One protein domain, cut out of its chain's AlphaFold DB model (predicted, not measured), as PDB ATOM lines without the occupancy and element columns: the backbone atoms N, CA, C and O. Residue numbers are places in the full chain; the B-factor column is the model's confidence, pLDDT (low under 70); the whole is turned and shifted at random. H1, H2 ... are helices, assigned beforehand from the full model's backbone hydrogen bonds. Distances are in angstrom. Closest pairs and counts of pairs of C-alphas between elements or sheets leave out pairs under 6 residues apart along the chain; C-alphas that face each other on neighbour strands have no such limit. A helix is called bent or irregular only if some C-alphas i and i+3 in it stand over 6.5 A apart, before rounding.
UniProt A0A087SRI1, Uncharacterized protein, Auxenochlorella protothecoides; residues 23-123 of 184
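What this domain is: This is residues 23 to 123 of the 184 residues of an uncharacterized protein of Auxenochlorella protothecoides (UniProt A0A087SRI1). Seven helices make a rounded ball, with three pairs on opposite sides of its middle: H4 opposite H6, H3 opposite H7, and H2 opposite H5. H6 and H7 form a helical hairpin, and short H1 packs on H3. The printed part has 101 residues, with named helices H1 to H7 in chain order and no named strand, an all-helix class. It is compact, with a radius of gyration of the C-alphas of 12.0 A and spans of 29 by 29 by 21 A.

Where its parts are: H1 is residues 24 to 27, its C-alpha 24 at (152.559, 110.671, 198.705). H2 is residues 31 to 42, 16.9 A long, and H3 residues 44 to 57, 20.1 A. Both are irregular: C-alphas 32 and 35 are 7.6 A apart, and C-alphas 47 and 50 are 8.1 A apart. H4 is residues 60 to 70, 15.2 A, and H5 residues 82 to 89. H6 is residues 93 to 105, 17.9 A, and H7 residues 111 to 122, 16.0 A, ending at C-alpha 122 (166.559, 126.247, 203.491).

How they stand to each other: H1 touches residues 53 to 57 of H3, closest at the C-alphas of Leu 24 and Ser 53, 5.5 A. Residues 36 to 40 of H2 touch residues 98 to 103 of H6, closest at C-alphas 36 and 102, 6.5 A. H3 and H6 are about perpendicular at 80 degrees and touch, with C-alphas 45 and 95 closest at 4.5 A. H6 and H7 run opposite ways at a shallow tilt of 28 degrees. H4 and H6 are apart. Every O i to N i+4 pair is within hydrogen-bond range in H4, H5, H6 and H7, against 6 of 8 in H2 and 7 of 10 in H3; H1 is too short for such a pair.

The domain as a whole: The C-alphas farthest apart, of Ser 31 and Ser 123, are 32.2 A apart. The printed part has no cut, and the link from H4 to H5 is long, with 11 residues. Mean pLDDT of the printed part is 70.3; 41 residues are under 70, among them 68 to 78 and 107 to 114.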
ATOM      1  N   THR A  23     152.304 110.759 193.833       64.44
ATOM      2  CA  THR A  23     151.598 111.251 195.025       64.44
ATOM      3  C   THR A  23     152.146 110.570 196.280       64.44
ATOM      4  O   THR A  23     152.530 109.392 196.235       64.44
ATOM      5  N   LEU A  24     152.106 111.251 197.432       65.00
ATOM      6  CA  LEU A  24     152.559 110.671 198.705       65.00
ATOM      7  C   LEU A  24     151.917 109.295 198.966       65.00
ATOM      8  O   LEU A  24     152.562 108.387 199.479       65.00
ATOM      9  N   LYS A  25     150.663 109.101 198.542       65.12
ATOM     10  CA  LYS A  25     149.944 107.829 198.670       65.12
ATOM     11  C   LYS A  25     150.575 106.675 197.878       65.12
ATOM     12  O   LYS A  25     150.466 105.537 198.328       65.12
ATOM     13  N   GLN A  26     151.226 106.929 196.740       69.06
ATOM     14  CA  GLN A  26     151.988 105.898 196.023       69.06
ATOM     15  C   GLN A  26     153.329 105.616 196.705       69.06
ATOM     16  O   GLN A  26     153.646 104.453 196.927       69.06
ATOM     17  N   ILE A  27     154.052 106.655 197.142       68.44
ATOM     18  CA  ILE A  27     155.309 106.506 197.903       68.44
ATOM     19  C   ILE A  27     155.076 105.682 199.187       68.44
ATOM     20  O   ILE A  27     155.854 104.789 199.501       68.44
ATOM     21  N   LEU A  28     153.963 105.917 199.892       67.56
ATOM     22  CA  LEU A  28     153.571 105.172 201.097       67.56
ATOM     23  C   LEU A  28     153.206 103.693 200.849       67.56
ATOM     24  O   LEU A  28     153.202 102.923 201.806       67.56
ATOM     25  N   ASN A  29     152.866 103.297 199.616       70.44
ATOM     26  CA  ASN A  29     152.477 101.918 199.273       70.44
ATOM     27  C   ASN A  29     153.557 101.143 198.496       70.44
ATOM     28  O   ASN A  29     153.432  99.930 198.336       70.44
ATOM     29  N   ASP A  30     154.600 101.808 198.000       72.06
ATOM     30  CA  ASP A  30     155.677 101.164 197.252       72.06
ATOM     31  C   ASP A  30     156.760 100.634 198.211       72.06
ATOM     32  O   ASP A  30     157.316 101.343 199.060       72.06
ATOM     33  N   SER A  31     157.048  99.337 198.084       74.75
ATOM     34  CA  SER A  31     157.937  98.593 198.976       74.75
ATOM     35  C   SER A  31     159.365  99.144 199.007       74.75
ATOM     36  O   SER A  31     160.046  99.011 200.026       74.75
ATOM     37  N   ARG A  32     159.805  99.838 197.949       69.88
ATOM     38  CA  ARG A  32     161.141 100.449 197.861       69.88
ATOM     39  C   ARG A  32     161.338 101.587 198.865       69.88
ATOM     40  O   ARG A  32     162.455 101.811 199.321       69.88
ATOM     41  N   PHE A  33     160.262 102.257 199.282       70.12
ATOM     42  CA  PHE A  33     160.315 103.341 200.271       70.12
ATOM     43  C   PHE A  33     160.037 102.875 201.700       70.12
ATOM     44  O   PHE A  33     160.094 103.685 202.622       70.12
ATOM     45  N   THR A  34     159.769 101.584 201.923       72.44
ATOM     46  CA  THR A  34     159.311 101.060 203.223       72.44
ATOM     47  C   THR A  34     160.269 101.377 204.381       72.44
ATOM     48  O   THR A  34     159.809 101.580 205.502       72.44
ATOM     49  N   ALA A  35     161.579 101.503 204.143       70.19
ATOM     50  CA  ALA A  35     162.530 101.966 205.161       70.19
ATOM     51  C   ALA A  35     162.271 103.429 205.590       70.19
ATOM     52  O   ALA A  35     162.093 103.706 206.777       70.19
ATOM     53  N   TYR A  36     162.171 104.342 204.619       70.81
ATOM     54  CA  TYR A  36     161.872 105.763 204.836       70.81
ATOM     55  C   TYR A  36     160.480 105.959 205.446       70.81
ATOM     56  O   TYR A  36     160.324 106.711 206.405       70.81
ATOM     57  N   VAL A  37     159.475 105.242 204.931       72.75
ATOM     58  CA  VAL A  37     158.083 105.303 205.396       72.75
ATOM     59  C   VAL A  37     157.957 104.804 206.835       72.75
ATOM     60  O   VAL A  37     157.308 105.469 207.638       72.75
ATOM     61  N   ASN A  38     158.614 103.698 207.208       72.62
ATOM     62  CA  ASN A  38     158.610 103.235 208.598       72.62
ATOM     63  C   ASN A  38     159.255 104.254 209.542       72.62
ATOM     64  O   ASN A  38     158.671 104.547 210.585       72.62
ATOM     65  N   GLN A  39     160.400 104.849 209.182       71.62
ATOM     66  CA  GLN A  39     160.973 105.903 210.026       71.62
ATOM     67  C   GLN A  39     160.038 107.114 210.130       71.62
ATOM     68  O   GLN A  39     159.791 107.602 211.232       71.62
ATOM     69  N   LEU A  40     159.431 107.544 209.022       70.62
ATOM     70  CA  LEU A  40     158.475 108.650 209.006       70.62
ATOM     71  C   LEU A  40     157.274 108.378 209.930       70.62
ATOM     72  O   LEU A  40     156.904 109.247 210.721       70.62
ATOM     73  N   LEU A  41     156.733 107.155 209.901       70.94
ATOM     74  CA  LEU A  41     155.650 106.690 210.778       70.94
ATOM     75  C   LEU A  41     156.051 106.621 212.262       70.94
ATOM     76  O   LEU A  41     155.195 106.805 213.124       70.94
ATOM     77  N   THR A  42     157.332 106.411 212.579       72.50
ATOM     78  CA  THR A  42     157.838 106.470 213.966       72.50
ATOM     79  C   THR A  42     158.114 107.889 214.481       72.50
ATOM     80  O   THR A  42     158.428 108.052 215.659       72.50
ATOM     81  N   THR A  43     157.984 108.925 213.642       72.19
ATOM     82  CA  THR A  43     158.231 110.325 214.037       72.19
ATOM     83  C   THR A  43     156.951 111.137 214.233       72.19
ATOM     84  O   THR A  43     155.851 110.781 213.799       72.19
ATOM     85  N   THR A  44     157.110 112.310 214.848       65.69
ATOM     86  CA  THR A  44     156.055 113.317 215.039       65.69
ATOM     87  C   THR A  44     155.519 113.918 213.731       65.69
ATOM     88  O   THR A  44     154.486 114.588 213.761       65.69
ATOM     89  N   CYS A  45     156.125 113.625 212.569       66.25
ATOM     90  CA  CYS A  45     155.548 113.946 211.257       66.25
ATOM     91  C   CYS A  45     154.177 113.309 211.007       66.25
ATOM     92  O   CYS A  45     153.424 113.822 210.182       66.25
ATOM     93  N   THR A  46     153.824 112.222 211.695       68.31
ATOM     94  CA  THR A  46     152.527 111.543 211.524       68.31
ATOM     95  C   THR A  46     151.329 112.474 211.729       68.31
ATOM     96  O   THR A  46     150.400 112.462 210.925       68.31
ATOM     97  N   ALA A  47     151.378 113.375 212.714       70.56
ATOM     98  CA  ALA A  47     150.343 114.398 212.912       70.56
ATOM     99  C   ALA A  47     150.259 115.421 211.755       70.56
ATOM    100  O   ALA A  47     149.242 116.089 211.585       70.56
ATOM    101  N   SER A  48     151.321 115.532 210.951       73.75
ATOM    102  CA  SER A  48     151.452 116.454 209.813       73.75
ATOM    103  C   SER A  48     151.263 115.776 208.451       73.75
ATOM    104  O   SER A  48     151.408 116.444 207.431       73.75
ATOM    105  N   LEU A  49     150.895 114.487 208.405       69.94
ATOM    106  CA  LEU A  49     150.641 113.722 207.173       69.94
ATOM    107  C   LEU A  49     149.817 114.459 206.092       69.94
ATOM    108  O   LEU A  49     150.233 114.407 204.935       69.94
ATOM    109  N   PRO A  50     148.701 115.163 206.388       75.44
ATOM    110  CA  PRO A  50     147.962 115.886 205.347       75.44
ATOM    111  C   PRO A  50     148.726 117.103 204.802       75.44
ATOM    112  O   PRO A  50     148.712 117.330 203.597       75.44
ATOM    113  N   ALA A  51     149.439 117.851 205.653       72.19
ATOM    114  CA  ALA A  51     150.290 118.957 205.209       72.19
ATOM    115  C   ALA A  51     151.490 118.444 204.398       72.19
ATOM    116  O   ALA A  51     151.854 119.039 203.388       72.19
ATOM    117  N   LEU A  52     152.049 117.294 204.791       72.31
ATOM    118  CA  LEU A  52     153.114 116.623 204.058       72.31
ATOM    119  C   LEU A  52     152.641 116.098 202.699       72.31
ATOM    120  O   LEU A  52     153.375 116.248 201.731       72.31
ATOM    121  N   SER A  53     151.426 115.544 202.593       74.25
ATOM    122  CA  SER A  53     150.859 115.166 201.289       74.25
ATOM    123  C   SER A  53     150.794 116.380 200.377       74.25
ATOM    124  O   SER A  53     151.347 116.341 199.287       74.25
ATOM    125  N   THR A  54     150.226 117.488 200.858       73.31
ATOM    126  CA  THR A  54     150.165 118.743 200.099       73.31
ATOM    127  C   THR A  54     151.558 119.241 199.706       73.31
ATOM    128  O   THR A  54     151.742 119.676 198.575       73.31
ATOM    129  N   ALA A  55     152.555 119.152 200.591       71.94
ATOM    130  CA  ALA A  55     153.921 119.565 200.275       71.94
ATOM    131  C   ALA A  55     154.611 118.660 199.243       71.94
ATOM    132  O   ALA A  55     155.375 119.160 198.423       71.94
ATOM    133  N   VAL A  56     154.323 117.357 199.249       72.75
ATOM    134  CA  VAL A  56     154.836 116.384 198.272       72.75
ATOM    135  C   VAL A  56     154.147 116.552 196.913       72.75
ATOM    136  O   VAL A  56     154.835 116.623 195.901       72.75
ATOM    137  N   ASP A  57     152.821 116.713 196.881       74.56
ATOM    138  CA  ASP A  57     152.056 116.993 195.653       74.56
ATOM    139  C   ASP A  57     152.468 118.330 194.995       74.56
ATOM    140  O   ASP A  57     152.476 118.437 193.771       74.56
ATOM    141  N   ASN A  58     152.878 119.337 195.780       70.94
ATOM    142  CA  ASN A  58     153.439 120.601 195.270       70.94
ATOM    143  C   ASN A  58     154.970 120.569 195.067       70.94
ATOM    144  O   ASN A  58     155.557 121.586 194.698       70.94
ATOM    145  N   CYS A  59     155.638 119.434 195.301       72.12
ATOM    146  CA  CYS A  59     157.089 119.312 195.169       72.12
ATOM    147  C   CYS A  59     157.516 118.079 194.369       72.12
ATOM    148  O   CYS A  59     158.072 117.111 194.900       72.12
ATOM    149  N   GLN A  60     157.348 118.171 193.051       71.75
ATOM    150  CA  GLN A  60     157.801 117.142 192.119       71.75
ATOM    151  C   GLN A  60     159.309 116.841 192.269       71.75
ATOM    152  O   GLN A  60     159.687 115.680 192.293       71.75
ATOM    153  N   ASN A  61     160.168 117.841 192.512       69.62
ATOM    154  CA  ASN A  61     161.611 117.608 192.692       69.62
ATOM    155  C   ASN A  61     161.942 116.735 193.920       69.62
ATOM    156  O   ASN A  61     162.881 115.946 193.864       69.62
ATOM    157  N   LEU A  62     161.183 116.842 195.021       67.25
ATOM    158  CA  LEU A  62     161.341 115.955 196.182       67.25
ATOM    159  C   LEU A  62     160.913 114.530 195.821       67.25
ATOM    160  O   LEU A  62     161.580 113.581 196.220       67.25
ATOM    161  N   VAL A  63     159.834 114.385 195.049       70.31
ATOM    162  CA  VAL A  63     159.362 113.092 194.538       70.31
ATOM    163  C   VAL A  63     160.400 112.449 193.616       70.31
ATOM    164  O   VAL A  63     160.726 111.281 193.811       70.31
ATOM    165  N   ASP A  64     160.968 113.194 192.668       69.62
ATOM    166  CA  ASP A  64     162.027 112.700 191.783       69.62
ATOM    167  C   ASP A  64     163.288 112.318 192.565       69.62
ATOM    168  O   ASP A  64     163.811 111.229 192.337       69.62
ATOM    169  N   ILE A  65     163.716 113.112 193.563       68.12
ATOM    170  CA  ILE A  65     164.791 112.689 194.476       68.12
ATOM    171  C   ILE A  65     164.441 111.356 195.106       68.12
ATOM    172  O   ILE A  65     165.230 110.431 194.982       68.12
ATOM    173  N   VAL A  66     163.286 111.255 195.769       67.50
ATOM    174  CA  VAL A  66     162.827 110.044 196.461       67.50
ATOM    175  C   VAL A  66     162.888 108.835 195.518       67.50
ATOM    176  O   VAL A  66     163.466 107.810 195.881       67.50
ATOM    177  N   VAL A  67     162.363 108.965 194.298       70.62
ATOM    178  CA  VAL A  67     162.302 107.897 193.288       70.62
ATOM    179  C   VAL A  67     163.683 107.500 192.759       70.62
ATOM    180  O   VAL A  67     163.979 106.302 192.741       70.62
ATOM    181  N   ASP A  68     164.538 108.454 192.375       68.44
ATOM    182  CA  ASP A  68     165.921 108.179 191.952       68.44
ATOM    183  C   ASP A  68     166.705 107.495 193.087       68.44
ATOM    184  O   ASP A  68     167.351 106.466 192.880       68.44
ATOM    185  N   VAL A  69     166.576 108.021 194.306       65.06
ATOM    186  CA  VAL A  69     167.170 107.508 195.549       65.06
ATOM    187  C   VAL A  69     166.818 106.042 195.786       65.06
ATOM    188  O   VAL A  69     167.714 105.212 195.940       65.06
ATOM    189  N   ALA A  70     165.532 105.693 195.758       64.69
ATOM    190  CA  ALA A  70     165.090 104.314 195.966       64.69
ATOM    191  C   ALA A  70     165.344 103.408 194.745       64.69
ATOM    192  O   ALA A  70     165.297 102.182 194.858       64.69
ATOM    193  N   GLY A  71     165.634 103.997 193.581       65.19
ATOM    194  CA  GLY A  71     166.186 103.313 192.412       65.19
ATOM    195  C   GLY A  71     167.701 103.068 192.477       65.19
ATOM    196  O   GLY A  71     168.234 102.410 191.586       65.19
ATOM    197  N   GLY A  72     168.407 103.579 193.496       58.12
ATOM    198  CA  GLY A  72     169.874 103.517 193.600       58.12
ATOM    199  C   GLY A  72     170.611 104.484 192.661       58.12
ATOM    200  O   GLY A  72     171.817 104.346 192.432       58.12
ATOM    201  N   SER A  73     169.889 105.448 192.096       64.62
ATOM    202  CA  SER A  73     170.375 106.427 191.131       64.62
ATOM    203  C   SER A  73     171.149 107.551 191.826       64.62
ATOM    204  O   SER A  73     170.780 108.023 192.900       64.62
ATOM    205  N   LYS A  74     172.251 108.001 191.212       60.59
ATOM    206  CA  LYS A  74     173.143 109.043 191.770       60.59
ATOM    207  C   LYS A  74     172.936 110.428 191.151       60.59
ATOM    208  O   LYS A  74     173.693 111.347 191.448       60.59
ATOM    209  N   THR A  75     171.945 110.560 190.275       60.31
ATOM    210  CA  THR A  75     171.677 111.752 189.454       60.31
ATOM    211  C   THR A  75     170.402 112.494 189.858       60.31
ATOM    212  O   THR A  75     169.903 113.301 189.080       60.31
ATOM    213  N   ALA A  76     169.903 112.244 191.072       60.91
ATOM    214  CA  ALA A  76     168.737 112.921 191.629       60.91
ATOM    215  C   ALA A  76     168.878 114.459 191.565       60.91
ATOM    216  O   ALA A  76     169.958 114.985 191.872       60.91
ATOM    217  N   PRO A  77     167.811 115.203 191.215       63.47
ATOM    218  CA  PRO A  77     167.865 116.657 191.111       63.47
ATOM    219  C   PRO A  77     168.090 117.288 192.490       63.47
ATOM    220  O   PRO A  77     167.270 117.146 193.384       63.47
ATOM    221  N   THR A  78     169.182 118.029 192.683       66.06
ATOM    222  CA  THR A  78     169.492 118.675 193.977       66.06
ATOM    223  C   THR A  78     168.845 120.054 194.153       66.06
ATOM    224  O   THR A  78     169.004 120.684 195.202       66.06
ATOM    225  N   THR A  79     168.115 120.540 193.150       70.06
ATOM    226  CA  THR A  79     167.445 121.847 193.129       70.06
ATOM    227  C   THR A  79     166.082 121.790 193.817       70.06
ATOM    228  O   THR A  79     165.206 121.024 193.413       70.06
ATOM    229  N   CYS A  80     165.863 122.647 194.815       68.31
ATOM    230  CA  CYS A  80     164.544 122.855 195.407       68.31
ATOM    231  C   CYS A  80     163.848 124.038 194.721       68.31
ATOM    232  O   CYS A  80     164.398 125.134 194.682       68.31
ATOM    233  N   ASP A  81     162.658 123.808 194.167       69.88
ATOM    234  CA  ASP A  81     161.827 124.864 193.579       69.88
ATOM    235  C   ASP A  81     161.238 125.781 194.679       69.88
ATOM    236  O   ASP A  81     160.890 125.276 195.750       69.88
ATOM    237  N   PRO A  82     161.079 127.103 194.471       70.56
ATOM    238  CA  PRO A  82     160.484 128.001 195.469       70.56
ATOM    239  C   PRO A  82     159.076 127.598 195.951       70.56
ATOM    240  O   PRO A  82     158.764 127.817 197.126       70.56
ATOM    241  N   ALA A  83     158.233 126.979 195.115       70.44
ATOM    242  CA  ALA A  83     156.928 126.457 195.539       70.44
ATOM    243  C   ALA A  83     157.078 125.241 196.473       70.44
ATOM    244  O   ALA A  83     156.360 125.112 197.472       70.44
ATOM    245  N   CYS A  84     158.075 124.396 196.202       73.56
ATOM    246  CA  CYS A  84     158.451 123.290 197.072       73.56
ATOM    247  C   CYS A  84     159.026 123.775 198.409       73.56
ATOM    248  O   CYS A  84     158.568 123.337 199.464       73.56
ATOM    249  N   ALA A  85     159.984 124.708 198.380       75.06
ATOM    250  CA  ALA A  85     160.585 125.292 199.576       75.06
ATOM    251  C   ALA A  85     159.514 125.938 200.469       75.06
ATOM    252  O   ALA A  85     159.448 125.638 201.656       75.06
ATOM    253  N   SER A  86     158.596 126.714 199.879       77.94
ATOM    254  CA  SER A  86     157.456 127.309 200.595       77.94
ATOM    255  C   SER A  86     156.560 126.252 201.253       77.94
ATOM    256  O   SER A  86     156.140 126.419 202.398       77.94
ATOM    257  N   SER A  87     156.297 125.142 200.559       76.25
ATOM    258  CA  SER A  87     155.460 124.054 201.079       76.25
ATOM    259  C   SER A  87     156.159 123.235 202.175       76.25
ATOM    260  O   SER A  87     155.515 122.823 203.139       76.25
ATOM    261  N   LEU A  88     157.479 123.042 202.075       72.69
ATOM    262  CA  LEU A  88     158.313 122.429 203.116       72.69
ATOM    263  C   LEU A  88     158.440 123.328 204.356       72.69
ATOM    264  O   LEU A  88     158.397 122.823 205.477       72.69
ATOM    265  N   SER A  89     158.548 124.647 204.179       76.00
ATOM    266  CA  SER A  89     158.567 125.629 205.273       76.00
ATOM    267  C   SER A  89     157.217 125.784 205.983       76.00
ATOM    268  O   SER A  89     157.183 126.245 207.121       76.00
ATOM    269  N   ALA A  90     156.112 125.386 205.345       78.12
ATOM    270  CA  ALA A  90     154.790 125.330 205.969       78.12
ATOM    271  C   ALA A  90     154.591 124.095 206.876       78.12
ATOM    272  O   ALA A  90     153.608 124.030 207.618       78.12
ATOM    273  N   LEU A  91     155.502 123.114 206.840       75.50
ATOM    274  CA  LEU A  91     155.511 122.003 207.794       75.50
ATOM    275  C   LEU A  91     156.017 122.481 209.163       75.50
ATOM    276  O   LEU A  91     156.930 123.306 209.224       75.50
ATOM    277  N   PRO A  92     155.507 121.929 210.280       79.56
ATOM    278  CA  PRO A  92     156.075 122.224 211.587       79.56
ATOM    279  C   PRO A  92     157.546 121.799 211.634       79.56
ATOM    280  O   PRO A  92     157.925 120.737 211.134       79.56
ATOM    281  N   GLU A  93     158.372 122.626 212.274       78.19
ATOM    282  CA  GLU A  93     159.838 122.524 212.256       78.19
ATOM    283  C   GLU A  93     160.357 121.154 212.732       78.19
ATOM    284  O   GLU A  93     161.323 120.616 212.192       78.19
ATOM    285  N   THR A  94     159.653 120.531 213.683       77.50
ATOM    286  CA  THR A  94     159.917 119.168 214.169       77.50
ATOM    287  C   THR A  94     159.733 118.103 213.086       77.50
ATOM    288  O   THR A  94     160.528 117.163 213.009       77.50
ATOM    289  N   CYS A  95     158.722 118.251 212.225       76.19
ATOM    290  CA  CYS A  95     158.507 117.358 211.094       76.19
ATOM    291  C   CYS A  95     159.530 117.620 209.982       76.19
ATOM    292  O   CYS A  95     160.152 116.673 209.514       76.19
ATOM    293  N   SER A  96     159.787 118.883 209.624       73.50
ATOM    294  CA  SER A  96     160.816 119.232 208.629       73.50
ATOM    295  C   SER A  96     162.205 118.701 209.027       73.50
ATOM    296  O   SER A  96     162.884 118.046 208.233       73.50
ATOM    297  N   THR A  97     162.579 118.859 210.303       79.75
ATOM    298  CA  THR A  97     163.815 118.299 210.874       79.75
ATOM    299  C   THR A  97     163.831 116.773 210.805       79.75
ATOM    300  O   THR A  97     164.810 116.201 210.330       79.75
ATOM    301  N   SER A  98     162.743 116.107 211.209       76.88
ATOM    302  CA  SER A  98     162.632 114.642 211.128       76.88
ATOM    303  C   SER A  98     162.764 114.140 209.688       76.88
ATOM    304  O   SER A  98     163.515 113.200 209.445       76.88
ATOM    305  N   LEU A  99     162.107 114.793 208.722       73.94
ATOM    306  CA  LEU A  99     162.220 114.472 207.295       73.94
ATOM    307  C   LEU A  99     163.672 114.578 206.827       73.94
ATOM    308  O   LEU A  99     164.205 113.637 206.239       73.94
ATOM    309  N   LYS A 100     164.327 115.703 207.138       76.31
ATOM    310  CA  LYS A 100     165.727 115.938 206.791       76.31
ATOM    311  C   LYS A 100     166.628 114.869 207.399       76.31
ATOM    312  O   LYS A 100     167.446 114.313 206.675       76.31
ATOM    313  N   THR A 101     166.462 114.512 208.673       79.75
ATOM    314  CA  THR A 101     167.223 113.417 209.298       79.75
ATOM    315  C   THR A 101     166.975 112.089 208.584       79.75
ATOM    316  O   THR A 101     167.932 111.488 208.113       79.75
ATOM    317  N   ILE A 102     165.719 111.673 208.396       76.44
ATOM    318  CA  ILE A 102     165.372 110.399 207.746       76.44
ATOM    319  C   ILE A 102     166.011 110.299 206.355       76.44
ATOM    320  O   ILE A 102     166.715 109.330 206.066       76.44
ATOM    321  N   PHE A 103     165.836 111.313 205.505       73.19
ATOM    322  CA  PHE A 103     166.413 111.311 204.160       73.19
ATOM    323  C   PHE A 103     167.940 111.437 204.144       73.19
ATOM    324  O   PHE A 103     168.566 110.961 203.200       73.19
ATOM    325  N   THR A 104     168.556 112.027 205.173       73.00
ATOM    326  CA  THR A 104     170.020 112.161 205.245       73.00
ATOM    327  C   THR A 104     170.739 110.983 205.898       73.00
ATOM    328  O   THR A 104     171.922 110.789 205.621       73.00
ATOM    329  N   THR A 105     170.057 110.178 206.721       77.25
ATOM    330  CA  THR A 105     170.683 109.081 207.486       77.25
ATOM    331  C   THR A 105     170.217 107.677 207.108       77.25
ATOM    332  O   THR A 105     170.901 106.721 207.463       77.25
ATOM    333  N   THR A 106     169.078 107.510 206.420       71.12
ATOM    334  CA  THR A 106     168.552 106.168 206.074       71.12
ATOM    335  C   THR A 106     169.419 105.439 205.040       71.12
ATOM    336  O   THR A 106     169.511 104.216 205.091       71.12
ATOM    337  N   ASP A 107     170.095 106.166 204.146       68.06
ATOM    338  CA  ASP A 107     171.078 105.603 203.211       68.06
ATOM    339  C   ASP A 107     172.262 106.569 203.015       68.06
ATOM    340  O   ASP A 107     172.087 107.775 202.828       68.06
ATOM    341  N   ALA A 108     173.485 106.036 203.068       63.72
ATOM    342  CA  ALA A 108     174.725 106.819 203.040       63.72
ATOM    343  C   ALA A 108     175.086 107.389 201.652       63.72
ATOM    344  O   ALA A 108     175.844 108.354 201.555       63.72
ATOM    345  N   THR A 109     174.551 106.808 200.578       63.84
ATOM    346  CA  THR A 109     174.694 107.268 199.184       63.84
ATOM    347  C   THR A 109     173.735 108.416 198.886       63.84
ATOM    348  O   THR A 109     174.065 109.353 198.160       63.84
ATOM    349  N   VAL A 110     172.545 108.319 199.471       63.16
ATOM    350  CA  VAL A 110     171.420 109.251 199.358       63.16
ATOM    351  C   VAL A 110     171.633 110.489 200.217       63.16
ATOM    352  O   VAL A 110     171.293 111.601 199.810       63.16
ATOM    353  N   GLY A 111     172.221 110.302 201.399       63.53
ATOM    354  CA  GLY A 111     172.335 111.344 202.408       63.53
ATOM    355  C   GLY A 111     172.964 112.661 201.933       63.53
ATOM    356  O   GLY A 111     172.427 113.721 202.271       63.53
ATOM    357  N   PRO A 112     174.024 112.652 201.103       68.44
ATOM    358  CA  PRO A 112     174.582 113.861 200.494       68.44
ATOM    359  C   PRO A 112     173.628 114.570 199.520       68.44
ATOM    360  O   PRO A 112     173.542 115.799 199.534       68.44
ATOM    361  N   LEU A 113     172.881 113.821 198.699       66.25
ATOM    362  CA  LEU A 113     171.927 114.375 197.727       66.25
ATOM    363  C   LEU A 113     170.747 115.031 198.452       66.25
ATOM    364  O   LEU A 113     170.449 116.203 198.213       66.25
ATOM    365  N   ALA A 114     170.162 114.322 199.421       69.00
ATOM    366  CA  ALA A 114     169.119 114.856 200.289       69.00
ATOM    367  C   ALA A 114     169.604 116.085 201.078       69.00
ATOM    368  O   ALA A 114     168.914 117.103 201.117       69.00
ATOM    369  N   SER A 115     170.812 116.034 201.654       72.62
ATOM    370  CA  SER A 115     171.407 117.177 202.364       72.62
ATOM    371  C   SER A 115     171.517 118.405 201.466       72.62
ATOM    372  O   SER A 115     171.199 119.507 201.909       72.62
ATOM    373  N   THR A 116     171.927 118.215 200.208       73.44
ATOM    374  CA  THR A 116     172.067 119.298 199.222       73.44
ATOM    375  C   THR A 116     170.708 119.890 198.852       73.44
ATOM    376  O   THR A 116     170.550 121.108 198.870       73.44
ATOM    377  N   PHE A 117     169.698 119.049 198.609       72.19
ATOM    378  CA  PHE A 117     168.333 119.509 198.348       72.19
ATOM    379  C   PHE A 117     167.748 120.308 199.517       72.19
ATOM    380  O   PHE A 117     167.276 121.427 199.319       72.19
ATOM    381  N   PHE A 118     167.839 119.790 200.746       72.75
ATOM    382  CA  PHE A 118     167.355 120.514 201.924       72.75
ATOM    383  C   PHE A 118     168.194 121.763 202.239       72.75
ATOM    384  O   PHE A 118     167.689 122.693 202.863       72.75
ATOM    385  N   ALA A 119     169.468 121.820 201.838       73.19
ATOM    386  CA  ALA A 119     170.268 123.041 201.932       73.19
ATOM    387  C   ALA A 119     169.800 124.102 200.922       73.19
ATOM    388  O   ALA A 119     169.662 125.265 201.298       73.19
ATOM    389  N   ASN A 120     169.467 123.707 199.689       68.00
ATOM    390  CA  ASN A 120     168.850 124.596 198.701       68.00
ATOM    391  C   ASN A 120     167.432 125.038 199.108       68.00
ATOM    392  O   ASN A 120     167.081 126.187 198.880       68.00
ATOM    393  N   SER A 121     166.640 124.179 199.765       65.75
ATOM    394  CA  SER A 121     165.299 124.538 200.262       65.75
ATOM    395  C   SER A 121     165.317 125.476 201.475       65.75
ATOM    396  O   SER A 121     164.337 126.164 201.731       65.75
ATOM    397  N   SER A 122     166.397 125.440 202.267       62.06
ATOM    398  CA  SER A 122     166.559 126.247 203.491       62.06
ATOM    399  C   SER A 122     167.379 127.514 203.259       62.06
ATOM    400  O   SER A 122     167.366 128.418 204.092       62.06
ATOM    401  N   SER A 123     168.124 127.575 202.155       51.41
ATOM    402  CA  SER A 123     168.730 128.821 201.713       51.41
ATOM    403  C   SER A 123     167.593 129.729 201.251       51.41
ATOM    404  O   SER A 123     166.763 129.272 200.460       51.41
TER     405      SER A 123